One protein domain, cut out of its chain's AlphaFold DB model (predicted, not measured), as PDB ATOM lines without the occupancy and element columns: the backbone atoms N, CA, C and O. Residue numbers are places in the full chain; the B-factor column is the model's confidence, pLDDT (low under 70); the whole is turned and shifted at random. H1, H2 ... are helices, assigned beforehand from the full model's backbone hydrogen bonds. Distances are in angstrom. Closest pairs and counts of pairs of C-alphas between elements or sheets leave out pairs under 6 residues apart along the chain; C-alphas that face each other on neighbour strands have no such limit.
ATOM      1  N   MET A  15      -6.326 -39.575 -35.602       49.19
ATOM      2  CA  MET A  15      -6.560 -40.372 -36.817       49.19
ATOM      3  C   MET A  15      -7.700 -41.397 -36.693       49.19
ATOM      4  O   MET A  15      -8.355 -41.694 -37.686       49.19
ATOM      5  N   ASP A  16      -7.983 -41.915 -35.495       51.28
ATOM      6  CA  ASP A  16      -9.063 -42.889 -35.285       51.28
ATOM      7  C   ASP A  16     -10.446 -42.222 -35.387       51.28
ATOM      8  O   ASP A  16     -11.424 -42.858 -35.756       51.28
ATOM      9  N   ILE A  17     -10.530 -40.908 -35.139       52.91
ATOM     10  CA  ILE A  17     -11.772 -40.127 -35.243       52.91
ATOM     11  C   ILE A  17     -12.203 -39.991 -36.712       52.91
ATOM     12  O   ILE A  17     -13.394 -40.097 -37.008       52.91
ATOM     13  N   GLN A  18     -11.247 -39.831 -37.637       53.00
ATOM     14  CA  GLN A  18     -11.520 -39.770 -39.079       53.00
ATOM     15  C   GLN A  18     -12.033 -41.105 -39.641       53.00
ATOM     16  O   GLN A  18     -12.834 -41.109 -40.570       53.00
ATOM     17  N   ALA A  19     -11.632 -42.243 -39.070       54.38
ATOM     18  CA  ALA A  19     -11.961 -43.565 -39.611       54.38
ATOM     19  C   ALA A  19     -13.439 -43.977 -39.443       54.38
ATOM     20  O   ALA A  19     -13.842 -45.017 -39.964       54.38
ATOM     21  N   VAL A  20     -14.253 -43.207 -38.707       58.28
ATOM     22  CA  VAL A  20     -15.601 -43.641 -38.291       58.28
ATOM     23  C   VAL A  20     -16.730 -42.682 -38.678       58.28
ATOM     24  O   VAL A  20     -17.886 -42.957 -38.354       58.28
ATOM     25  N   ILE A  21     -16.431 -41.567 -39.343       65.75
ATOM     26  CA  ILE A  21     -17.432 -40.564 -39.730       65.75
ATOM     27  C   ILE A  21     -17.724 -40.708 -41.221       65.75
ATOM     28  O   ILE A  21     -16.812 -40.669 -42.044       65.75
ATOM     29  N   ASP A  22     -19.002 -40.824 -41.587       73.88
ATOM     30  CA  ASP A  22     -19.404 -40.697 -42.984       73.88
ATOM     31  C   ASP A  22     -19.369 -39.212 -43.368       73.88
ATOM     32  O   ASP A  22     -20.318 -38.451 -43.135       73.88
ATOM     33  N   PHE A  23     -18.230 -38.778 -43.911       74.62
ATOM     34  CA  PHE A  23     -18.030 -37.407 -44.377       74.62
ATOM     35  C   PHE A  23     -18.987 -37.039 -45.510       74.62
ATOM     36  O   PHE A  23     -19.361 -35.880 -45.645       74.62
ATOM     37  N   HIS A  24     -19.423 -38.011 -46.308       76.50
ATOM     38  CA  HIS A  24     -20.335 -37.759 -47.415       76.50
ATOM     39  C   HIS A  24     -21.709 -37.314 -46.910       76.50
ATOM     40  O   HIS A  24     -22.318 -36.403 -47.473       76.50
ATOM     41  N   THR A  25     -22.154 -37.926 -45.818       75.44
ATOM     42  CA  THR A  25     -23.374 -37.575 -45.098       75.44
ATOM     43  C   THR A  25     -23.178 -36.295 -44.294       75.44
ATOM     44  O   THR A  25     -24.050 -35.432 -44.321       75.44
ATOM     45  N   LEU A  26     -22.021 -36.110 -43.647       78.56
ATOM     46  CA  LEU A  26     -21.711 -34.894 -42.886       78.56
ATOM     47  C   LEU A  26     -21.832 -33.630 -43.749       78.56
ATOM     48  O   LEU A  26     -22.461 -32.673 -43.316       78.56
ATOM     49  N   ARG A  27     -21.353 -33.657 -45.001       83.12
ATOM     50  CA  ARG A  27     -21.467 -32.532 -45.954       83.12
ATOM     51  C   ARG A  27     -22.898 -32.090 -46.262       83.12
ATOM     52  O   ARG A  27     -23.087 -30.995 -46.778       83.12
ATOM     53  N   THR A  28     -23.895 -32.934 -45.999       83.94
ATOM     54  CA  THR A  28     -25.310 -32.604 -46.249       83.94
ATOM     55  C   THR A  28     -25.966 -31.843 -45.099       83.94
ATOM     56  O   THR A  28     -27.068 -31.329 -45.270       83.94
ATOM     57  N   TYR A  29     -25.302 -31.753 -43.941       82.12
ATOM     58  CA  TYR A  29     -25.846 -31.091 -42.761       82.12
ATOM     59  C   TYR A  29     -25.785 -29.577 -42.924       82.12
ATOM     60  O   TYR A  29     -24.729 -29.005 -43.208       82.12
ATOM     61  N   SER A  30     -26.922 -28.922 -42.695       86.62
ATOM     62  CA  SER A  30     -26.978 -27.465 -42.652       86.62
ATOM     63  C   SER A  30     -26.320 -26.932 -41.376       86.62
ATOM     64  O   SER A  30     -26.186 -27.651 -40.383       86.62
ATOM     65  N   ALA A  31     -25.977 -25.641 -41.361       85.69
ATOM     66  CA  ALA A  31     -25.486 -24.973 -40.153       85.69
ATOM     67  C   ALA A  31     -26.451 -25.126 -38.961       85.69
ATOM     68  O   ALA A  31     -26.015 -25.190 -37.817       85.69
ATOM     69  N   HIS A  32     -27.758 -25.243 -39.218       84.94
ATOM     70  CA  HIS A  32     -28.761 -25.427 -38.174       84.94
ATOM     71  C   HIS A  32     -28.755 -26.852 -37.593       84.94
ATOM     72  O   HIS A  32     -28.909 -27.020 -36.383       84.94
ATOM     73  N   ASP A  33     -28.535 -27.874 -38.428       85.12
ATOM     74  CA  ASP A  33     -28.425 -29.271 -37.979       85.12
ATOM     75  C   ASP A  33     -27.143 -29.486 -37.165       85.12
ATOM     76  O   ASP A  33     -27.141 -30.163 -36.134       85.12
ATOM     77  N   VAL A  34     -26.049 -28.868 -37.617       84.19
ATOM     78  CA  VAL A  34     -24.775 -28.841 -36.894       84.19
ATOM     79  C   VAL A  34     -24.938 -28.116 -35.563       84.19
ATOM     80  O   VAL A  34     -24.539 -28.651 -34.530       84.19
ATOM     81  N   ALA A  35     -25.559 -26.935 -35.563       86.06
ATOM     82  CA  ALA A  35     -25.786 -26.153 -34.357       86.06
ATOM     83  C   ALA A  35     -26.576 -26.936 -33.304       86.06
ATOM     84  O   ALA A  35     -26.139 -27.002 -32.157       86.06
ATOM     85  N   ALA A  36     -27.659 -27.610 -33.697       86.00
ATOM     86  CA  ALA A  36     -28.466 -28.426 -32.791       86.00
ATOM     87  C   ALA A  36     -27.664 -29.580 -32.163       86.00
ATOM     88  O   ALA A  36     -27.793 -29.877 -30.972       86.00
ATOM     89  N   LEU A  37     -26.802 -30.232 -32.950       83.00
ATOM     90  CA  LEU A  37     -25.942 -31.315 -32.472       83.00
ATOM     91  C   LEU A  37     -24.878 -30.818 -31.501       83.00
ATOM     92  O   LEU A  37     -24.687 -31.398 -30.432       83.00
ATOM     93  N   VAL A  38     -24.202 -29.732 -31.849       83.81
ATOM     94  CA  VAL A  38     -23.160 -29.154 -31.005       83.81
ATOM     95  C   VAL A  38     -23.758 -28.565 -29.726       83.81
ATOM     96  O   VAL A  38     -23.188 -28.751 -28.653       83.81
ATOM     97  N   ALA A  39     -24.929 -27.933 -29.796       85.94
ATOM     98  CA  ALA A  39     -25.629 -27.428 -28.623       85.94
ATOM     99  C   ALA A  39     -26.013 -28.547 -27.655       85.94
ATOM    100  O   ALA A  39     -25.815 -28.416 -26.446       85.94
ATOM    101  N   ARG A  40     -26.489 -29.682 -28.176       83.38
ATOM    102  CA  ARG A  40     -26.841 -30.844 -27.355       83.38
ATOM    103  C   ARG A  40     -25.629 -31.485 -26.678       83.38
ATOM    104  O   ARG A  40     -25.720 -31.872 -25.517       83.38
ATOM    105  N   GLU A  41     -24.517 -31.630 -27.393       83.25
ATOM    106  CA  GLU A  41     -23.357 -32.384 -26.897       83.25
ATOM    107  C   GLU A  41     -22.367 -31.529 -26.097       83.25
ATOM    108  O   GLU A  41     -21.748 -32.027 -25.150       83.25
ATOM    109  N   LEU A  42     -22.194 -30.261 -26.484       80.25
ATOM    110  CA  LEU A  42     -21.194 -29.345 -25.928       80.25
ATOM    111  C   LEU A  42     -21.807 -28.200 -25.114       80.25
ATOM    112  O   LEU A  42     -21.074 -27.481 -24.439       80.25
ATOM    113  N   GLY A  43     -23.132 -28.021 -25.152       79.81
ATOM    114  CA  GLY A  43     -23.807 -26.933 -24.440       79.81
ATOM    115  C   GLY A  43     -23.516 -25.543 -25.014       79.81
ATOM    116  O   GLY A  43     -23.733 -24.544 -24.334       79.81
ATOM    117  N   ILE A  44     -23.000 -25.470 -26.245       82.19
ATOM    118  CA  ILE A  44     -22.734 -24.212 -26.950       82.19
ATOM    119  C   ILE A  44     -24.046 -23.699 -27.544       82.19
ATOM    120  O   ILE A  44     -24.818 -24.465 -28.111       82.19
ATOM    121  N   HIS A  45     -24.311 -22.400 -27.441       82.19
ATOM    122  CA  HIS A  45     -25.522 -21.824 -28.019       82.19
ATOM    123  C   HIS A  45     -25.552 -21.974 -29.547       82.19
ATOM    124  O   HIS A  45     -24.599 -21.606 -30.233       82.19
ATOM    125  N   GLU A  46     -26.685 -22.443 -30.081       81.69
ATOM    126  CA  GLU A  46     -26.892 -22.655 -31.522       81.69
ATOM    127  C   GLU A  46     -26.597 -21.396 -32.348       81.69
ATOM    128  O   GLU A  46     -26.004 -21.474 -33.421       81.69
ATOM    129  N   THR A  47     -26.932 -20.218 -31.812       82.06
ATOM    130  CA  THR A  47     -26.667 -18.920 -32.446       82.06
ATOM    131  C   THR A  47     -25.189 -18.699 -32.730       82.06
ATOM    132  O   THR A  47     -24.861 -18.266 -33.825       82.06
ATOM    133  N   THR A  48     -24.288 -19.066 -31.814       80.50
ATOM    134  CA  THR A  48     -22.840 -18.902 -32.018       80.50
ATOM    135  C   THR A  48     -22.355 -19.717 -33.215       80.50
ATOM    136  O   THR A  48     -21.477 -19.289 -33.952       80.50
ATOM    137  N   ILE A  49     -22.941 -20.885 -33.445       81.56
ATOM    138  CA  ILE A  49     -22.509 -21.819 -34.489       81.56
ATOM    139  C   ILE A  49     -23.033 -21.375 -35.851       81.56
ATOM    140  O   ILE A  49     -22.295 -21.382 -36.836       81.56
ATOM    141  N   VAL A  50     -24.280 -20.904 -35.881       83.62
ATOM    142  CA  VAL A  50     -24.896 -20.325 -37.077       83.62
ATOM    143  C   VAL A  50     -24.227 -18.998 -37.458       83.62
ATOM    144  O   VAL A  50     -23.967 -18.777 -38.637       83.62
ATOM    145  N   GLU A  51     -23.892 -18.137 -36.492       85.75
ATOM    146  CA  GLU A  51     -23.199 -16.860 -36.737       85.75
ATOM    147  C   GLU A  51     -21.776 -17.051 -37.273       85.75
ATOM    148  O   GLU A  51     -21.339 -16.280 -38.125       85.75
ATOM    149  N   ASN A  52     -21.073 -18.094 -36.824       81.38
ATOM    150  CA  ASN A  52     -19.766 -18.470 -37.371       81.38
ATOM    151  C   ASN A  52     -19.867 -19.243 -38.700       81.38
ATOM    152  O   ASN A  52     -18.842 -19.570 -39.290       81.38
ATOM    153  N   GLY A  53     -21.080 -19.534 -39.185       82.69
ATOM    154  CA  GLY A  53     -21.294 -20.238 -40.450       82.69
ATOM    155  C   GLY A  53     -20.782 -21.677 -40.442       82.69
ATOM    156  O   GLY A  53     -20.383 -22.182 -41.488       82.69
ATOM    157  N   VAL A  54     -20.765 -22.337 -39.280       83.81
ATOM    158  CA  VAL A  54     -20.257 -23.708 -39.171       83.81
ATOM    159  C   VAL A  54     -21.309 -24.681 -39.691       83.81
ATOM    160  O   VAL A  54     -22.267 -25.018 -38.996       83.81
ATOM    161  N   ASP A  55     -21.123 -25.137 -40.925       86.38
ATOM    162  CA  ASP A  55     -21.941 -26.153 -41.577       86.38
ATOM    163  C   ASP A  55     -21.183 -27.480 -41.749       86.38
ATOM    164  O   ASP A  55     -20.024 -27.633 -41.349       86.38
ATOM    165  N   GLY A  56     -21.859 -28.477 -42.322       83.62
ATOM    166  CA  GLY A  56     -21.277 -29.792 -42.563       83.62
ATOM    167  C   GLY A  56     -20.089 -29.793 -43.533       83.62
ATOM    168  O   GLY A  56     -19.246 -30.687 -43.454       83.62
ATOM    169  N   LEU A  57     -19.995 -28.803 -44.428       83.38
ATOM    170  CA  LEU A  57     -18.874 -28.653 -45.358       83.38
ATOM    171  C   LEU A  57     -17.642 -28.121 -44.627       83.38
ATOM    172  O   LEU A  57     -16.575 -28.728 -44.722       83.38
ATOM    173  N   LEU A  58     -17.808 -27.060 -43.836       81.56
ATOM    174  CA  LEU A  58     -16.735 -26.476 -43.040       81.56
ATOM    175  C   LEU A  58     -16.207 -27.478 -42.004       81.56
ATOM    176  O   LEU A  58     -15.001 -27.611 -41.818       81.56
ATOM    177  N   LEU A  59     -17.098 -28.252 -41.380       80.00
ATOM    178  CA  LEU A  59     -16.713 -29.353 -40.493       80.00
ATOM    179  C   LEU A  59     -15.872 -30.413 -41.207       80.00
ATOM    180  O   LEU A  59     -14.919 -30.917 -40.620       80.00
ATOM    181  N   CYS A  60     -16.190 -30.753 -42.458       79.88
ATOM    182  CA  CYS A  60     -15.365 -31.666 -43.249       79.88
ATOM    183  C   CYS A  60     -13.974 -31.090 -43.533       79.88
ATOM    184  O   CYS A  60     -12.993 -31.809 -43.378       79.88
ATOM    185  N   GLU A  61     -13.886 -29.824 -43.941       77.56
ATOM    186  CA  GLU A  61     -12.610 -29.172 -44.266       77.56
ATOM    187  C   GLU A  61     -11.705 -29.045 -43.036       77.56
ATOM    188  O   GLU A  61     -10.522 -29.385 -43.089       77.56
ATOM    189  N   LEU A  62     -12.272 -28.638 -41.900       71.31
ATOM    190  CA  LEU A  62     -11.519 -28.447 -40.663       71.31
ATOM    191  C   LEU A  62     -11.076 -29.772 -40.019       71.31
ATOM    192  O   LEU A  62     -10.063 -29.808 -39.326       71.31
ATOM    193  N   VAL A  63     -11.800 -30.875 -40.248       70.44
ATOM    194  CA  VAL A  63     -11.387 -32.216 -39.787       70.44
ATOM    195  C   VAL A  63     -10.261 -32.804 -40.635       70.44
ATOM    196  O   VAL A  63      -9.448 -33.569 -40.109       70.44
ATOM    197  N   ASP A  64     -10.219 -32.475 -41.925       67.25
ATOM    198  CA  ASP A  64      -9.191 -32.948 -42.856       67.25
ATOM    199  C   ASP A  64      -7.867 -32.182 -42.670       67.25
ATOM    200  O   ASP A  64      -6.793 -32.778 -42.736       67.25
ATOM    201  N   GLY A  65      -7.950 -30.879 -42.370       65.44
ATOM    202  CA  GLY A  65      -6.793 -29.990 -42.221       65.44
ATOM    203  C   GLY A  65      -6.269 -29.831 -40.791       65.44
ATOM    204  O   GLY A  65      -5.126 -30.188 -40.515       65.44
ATOM    205  N   ASP A  66      -7.083 -29.285 -39.879       69.62
ATOM    206  CA  ASP A  66      -6.609 -28.784 -38.581       69.62
ATOM    207  C   ASP A  66      -7.695 -28.868 -37.487       69.62
ATOM    208  O   ASP A  66      -8.408 -27.921 -37.147       69.62
ATOM    209  N   VAL A  67      -7.771 -30.040 -36.854       69.69
ATOM    210  CA  VAL A  67      -8.612 -30.314 -35.673       69.69
ATOM    211  C   VAL A  67      -8.489 -29.252 -34.550       69.69
ATOM    212  O   VAL A  67      -9.507 -28.937 -33.924       69.69
ATOM    213  N   PRO A  68      -7.306 -28.666 -34.261       71.44
ATOM    214  CA  PRO A  68      -7.179 -27.592 -33.272       71.44
ATOM    215  C   PRO A  68      -7.903 -26.299 -33.672       71.44
ATOM    216  O   PRO A  68      -8.432 -25.601 -32.806       71.44
ATOM    217  N   GLU A  69      -7.955 -25.983 -34.966       75.50
ATOM    218  CA  GLU A  69      -8.632 -24.795 -35.491       75.50
ATOM    219  C   GLU A  69     -10.155 -24.940 -35.396       75.50
ATOM    220  O   GLU A  69     -10.847 -24.006 -34.980       75.50
ATOM    221  N   LEU A  70     -10.675 -26.148 -35.645       76.00
ATOM    222  CA  LEU A  70     -12.079 -26.479 -35.387       76.00
ATOM    223  C   LEU A  70     -12.442 -26.282 -33.913       76.00
ATOM    224  O   LEU A  70     -13.475 -25.693 -33.590       76.00
ATOM    225  N   ALA A  71     -11.585 -26.767 -33.015       75.94
ATOM    226  CA  ALA A  71     -11.784 -26.620 -31.582       75.94
ATOM    227  C   ALA A  71     -11.798 -25.133 -31.187       75.94
ATOM    228  O   ALA A  71     -12.689 -24.700 -30.462       75.94
ATOM    229  N   SER A  72     -10.894 -24.323 -31.747       79.69
ATOM    230  CA  SER A  72     -10.860 -22.875 -31.512       79.69
ATOM    231  C   SER A  72     -12.112 -22.158 -32.035       79.69
ATOM    232  O   SER A  72     -12.703 -21.359 -31.308       79.69
ATOM    233  N   THR A  73     -12.575 -22.506 -33.238       77.50
ATOM    234  CA  THR A  73     -13.779 -21.937 -33.875       77.50
ATOM    235  C   THR A  73     -15.049 -22.245 -33.081       77.50
ATOM    236  O   THR A  73     -15.925 -21.397 -32.934       77.50
ATOM    237  N   LEU A  74     -15.134 -23.446 -32.508       75.25
ATOM    238  CA  LEU A  74     -16.243 -23.858 -31.646       75.25
ATOM    239  C   LEU A  74     -16.067 -23.407 -30.183       75.25
ATOM    240  O   LEU A  74     -16.935 -23.674 -29.356       75.25
ATOM    241  N   GLY A  75     -14.957 -22.752 -29.825       76.62
ATOM    242  CA  GLY A  75     -14.653 -22.380 -28.437       76.62
ATOM    243  C   GLY A  75     -14.391 -23.580 -27.515       76.62
ATOM    244  O   GLY A  75     -14.478 -23.472 -26.290       76.62
ATOM    245  N   VAL A  76     -14.072 -24.734 -28.092       75.81
ATOM    246  CA  VAL A  76     -13.792 -25.987 -27.400       75.81
ATOM    247  C   VAL A  76     -12.305 -26.049 -27.072       75.81
ATOM    248  O   VAL A  76     -11.447 -26.036 -27.947       75.81
ATOM    249  N   THR A  77     -11.978 -26.147 -25.789       73.62
ATOM    250  CA  THR A  77     -10.587 -26.254 -25.311       73.62
ATOM    251  C   THR A  77     -10.114 -27.698 -25.159       73.62
ATOM    252  O   THR A  77      -8.912 -27.947 -25.098       73.62
ATOM    253  N   ASP A  78     -11.041 -28.657 -25.108       76.12
ATOM    254  CA  ASP A  78     -10.750 -30.066 -24.850       76.12
ATOM    255  C   ASP A  78     -11.075 -30.936 -26.071       76.12
ATOM    256  O   ASP A  78     -12.225 -31.046 -26.496       76.12
ATOM    257  N   LEU A  79     -10.065 -31.607 -26.624       72.38
ATOM    258  CA  LEU A  79     -10.226 -32.454 -27.813       72.38
ATOM    259  C   LEU A  79     -11.161 -33.657 -27.579       72.38
ATOM    260  O   LEU A  79     -11.745 -34.185 -28.527       72.38
ATOM    261  N   SER A  80     -11.371 -34.077 -26.327       76.19
ATOM    262  CA  SER A  80     -12.304 -35.160 -25.985       76.19
ATOM    263  C   SER A  80     -13.762 -34.734 -26.160       76.19
ATOM    264  O   SER A  80     -14.625 -35.580 -26.405       76.19
ATOM    265  N   GLN A  81     -14.060 -33.438 -26.041       76.75
ATOM    266  CA  GLN A  81     -15.378 -32.890 -26.363       76.75
ATOM    267  C   GLN A  81     -15.651 -32.995 -27.863       76.75
ATOM    268  O   GLN A  81     -16.716 -33.452 -28.273       76.75
ATOM    269  N   LEU A  82     -14.645 -32.685 -28.677       75.56
ATOM    270  CA  LEU A  82     -14.724 -32.809 -30.126       75.56
ATOM    271  C   LEU A  82     -14.942 -34.269 -30.561       75.56
ATOM    272  O   LEU A  82     -15.814 -34.563 -31.375       75.56
ATOM    273  N   ALA A  83     -14.242 -35.219 -29.935       76.81
ATOM    274  CA  ALA A  83     -14.476 -36.647 -30.160       76.81
ATOM    275  C   ALA A  83     -15.911 -37.082 -29.791       76.81
ATOM    276  O   ALA A  83     -16.504 -37.932 -30.460       76.81
ATOM    277  N   ARG A  84     -16.493 -36.493 -28.737       77.62
ATOM    278  CA  ARG A  84     -17.876 -36.756 -28.313       77.62
ATOM    279  C   ARG A  84     -18.883 -36.228 -29.334       77.62
ATOM    280  O   ARG A  84     -19.803 -36.959 -29.696       77.62
ATOM    281  N   LEU A  85     -18.642 -35.027 -29.856       80.75
ATOM    282  CA  LEU A  85     -19.420 -34.432 -30.938       80.75
ATOM    283  C   LEU A  85     -19.426 -35.338 -32.177       80.75
ATOM    284  O   LEU A  85     -20.489 -35.705 -32.671       80.75
ATOM    285  N   PHE A  86     -18.258 -35.789 -32.637       78.00
ATOM    286  CA  PHE A  86     -18.171 -36.697 -33.785       78.00
ATOM    287  C   PHE A  86     -18.843 -38.050 -33.541       78.00
ATOM    288  O   PHE A  86     -19.497 -38.606 -34.428       78.00
ATOM    289  N   LYS A  87     -18.754 -38.572 -32.315       78.62
ATOM    290  CA  LYS A  87     -19.481 -39.782 -31.924       78.62
ATOM    291  C   LYS A  87     -20.999 -39.577 -31.983       78.62
ATOM    292  O   LYS A  87     -21.709 -40.491 -32.408       78.62
ATOM    293  N   ALA A  88     -21.492 -38.399 -31.605       78.38
ATOM    294  CA  ALA A  88     -22.904 -38.043 -31.704       78.38
ATOM    295  C   ALA A  88     -23.362 -37.854 -33.157       78.38
ATOM    296  O   ALA A  88     -24.448 -38.323 -33.507       78.38
ATOM    297  N   PHE A  89     -22.526 -37.268 -34.022       78.44
ATOM    298  CA  PHE A  89     -22.768 -37.228 -35.469       78.44
ATOM    299  C   PHE A  89     -22.947 -38.636 -36.028       78.44
ATOM    300  O   PHE A  89     -23.977 -38.928 -36.631       78.44
ATOM    301  N   LYS A  90     -22.019 -39.550 -35.728       77.62
ATOM    302  CA  LYS A  90     -22.130 -40.950 -36.151       77.62
ATOM    303  C   LYS A  90     -23.401 -41.623 -35.630       77.62
ATOM    304  O   LYS A  90     -24.067 -42.345 -36.363       77.62
ATOM    305  N   SER A  91     -23.755 -41.389 -34.365       74.75
ATOM    306  CA  SER A  91     -24.986 -41.938 -33.783       74.75
ATOM    307  C   SER A  91     -26.240 -41.397 -34.474       74.75
ATOM    308  O   SER A  91     -27.204 -42.134 -34.655       74.75
ATOM    309  N   THR A  92     -26.222 -40.127 -34.877       74.31
ATOM    310  CA  THR A  92     -27.331 -39.474 -35.584       74.31
ATOM    311  C   THR A  92     -27.444 -39.992 -37.019       74.31
ATOM    312  O   THR A  92     -28.547 -40.279 -37.472       74.31
ATOM    313  N   GLN A  93     -26.318 -40.218 -37.704       72.06
ATOM    314  CA  GLN A  93     -26.281 -40.863 -39.021       72.06
ATOM    315  C   GLN A  93     -26.798 -42.308 -38.965       72.06
ATOM    316  O   GLN A  93     -27.600 -42.714 -39.803       72.06
TER     317      GLN A  93
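This is residues 15 to 93 of the 206 residues of the protein "Aste57867_20454 protein" of Aphanomyces stellatus (UniProt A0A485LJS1). A rounded cluster of crossed helices, with H3, H5, H6 and H7 set round the middle. H3 and the longest helix, H7, cross steeply on one side, H5 and H6 cover another, H4 folds back on H3 away from H7, and the short H1 and H2 are at the periphery. The printed part has 79 residues with seven named helices, H1 to H7, and no named strand: all helix. It is compact, with a radius of gyration of the C-alphas of 11.0 A and spans of 29 by 25 by 21 A.

H1, residues 15 to 18, is close but not clearly touching H7, residues 79 to 93; their closest C-alphas, Ile 17 and Ala 83, are 6.7 A apart. H2, residues 23 to 26, touches H5, residues 56 to 65, with C-alphas 26 and 56 closest at 5.1 A. H3, residues 31 to 42, and H4, residues 46 to 51, form a helical hairpin, opposite ways at a steep tilt of 45 degrees; C-alphas 35 and 46 are closest at 4.6 A. With residues 37 to 42 alone H3 touches H7, opposite ways at a steep tilt of 56 degrees, C-alphas 41 and 85 closest at 6.0 A. H5 touches H6, residues 67 to 73, at a steep tilt of 48 degrees, opposite ways, C-alphas 62 and 70 closest at 5.7 A. H6 and H7 only just touch, with 3 pairs of C-alphas within 8 A, about perpendicular at 88 degrees; the closest are 71 and 82, 7.0 A. H5 and H7 are apart. In H3 to H7 every O i to N i+4 pair is within hydrogen-bond range; H1 and H2 are too short for such a pair.

H1 begins at C-alpha 15, (-6.560, -40.372, -36.817). H3 measures 15.5 A, H5 14.5 A and H7 21.3 A from first to last C-alpha. H7 ends at C-alpha 93, (-26.281, -40.863, -39.021).

The C-alphas farthest apart, Asp 16 and Thr 47, are 29.9 A from each other. The printed part has no cut, and its six links are tight. Mean pLDDT of the printed part is 76.8; residues 15 to 21 and 64 to 67 are under 70.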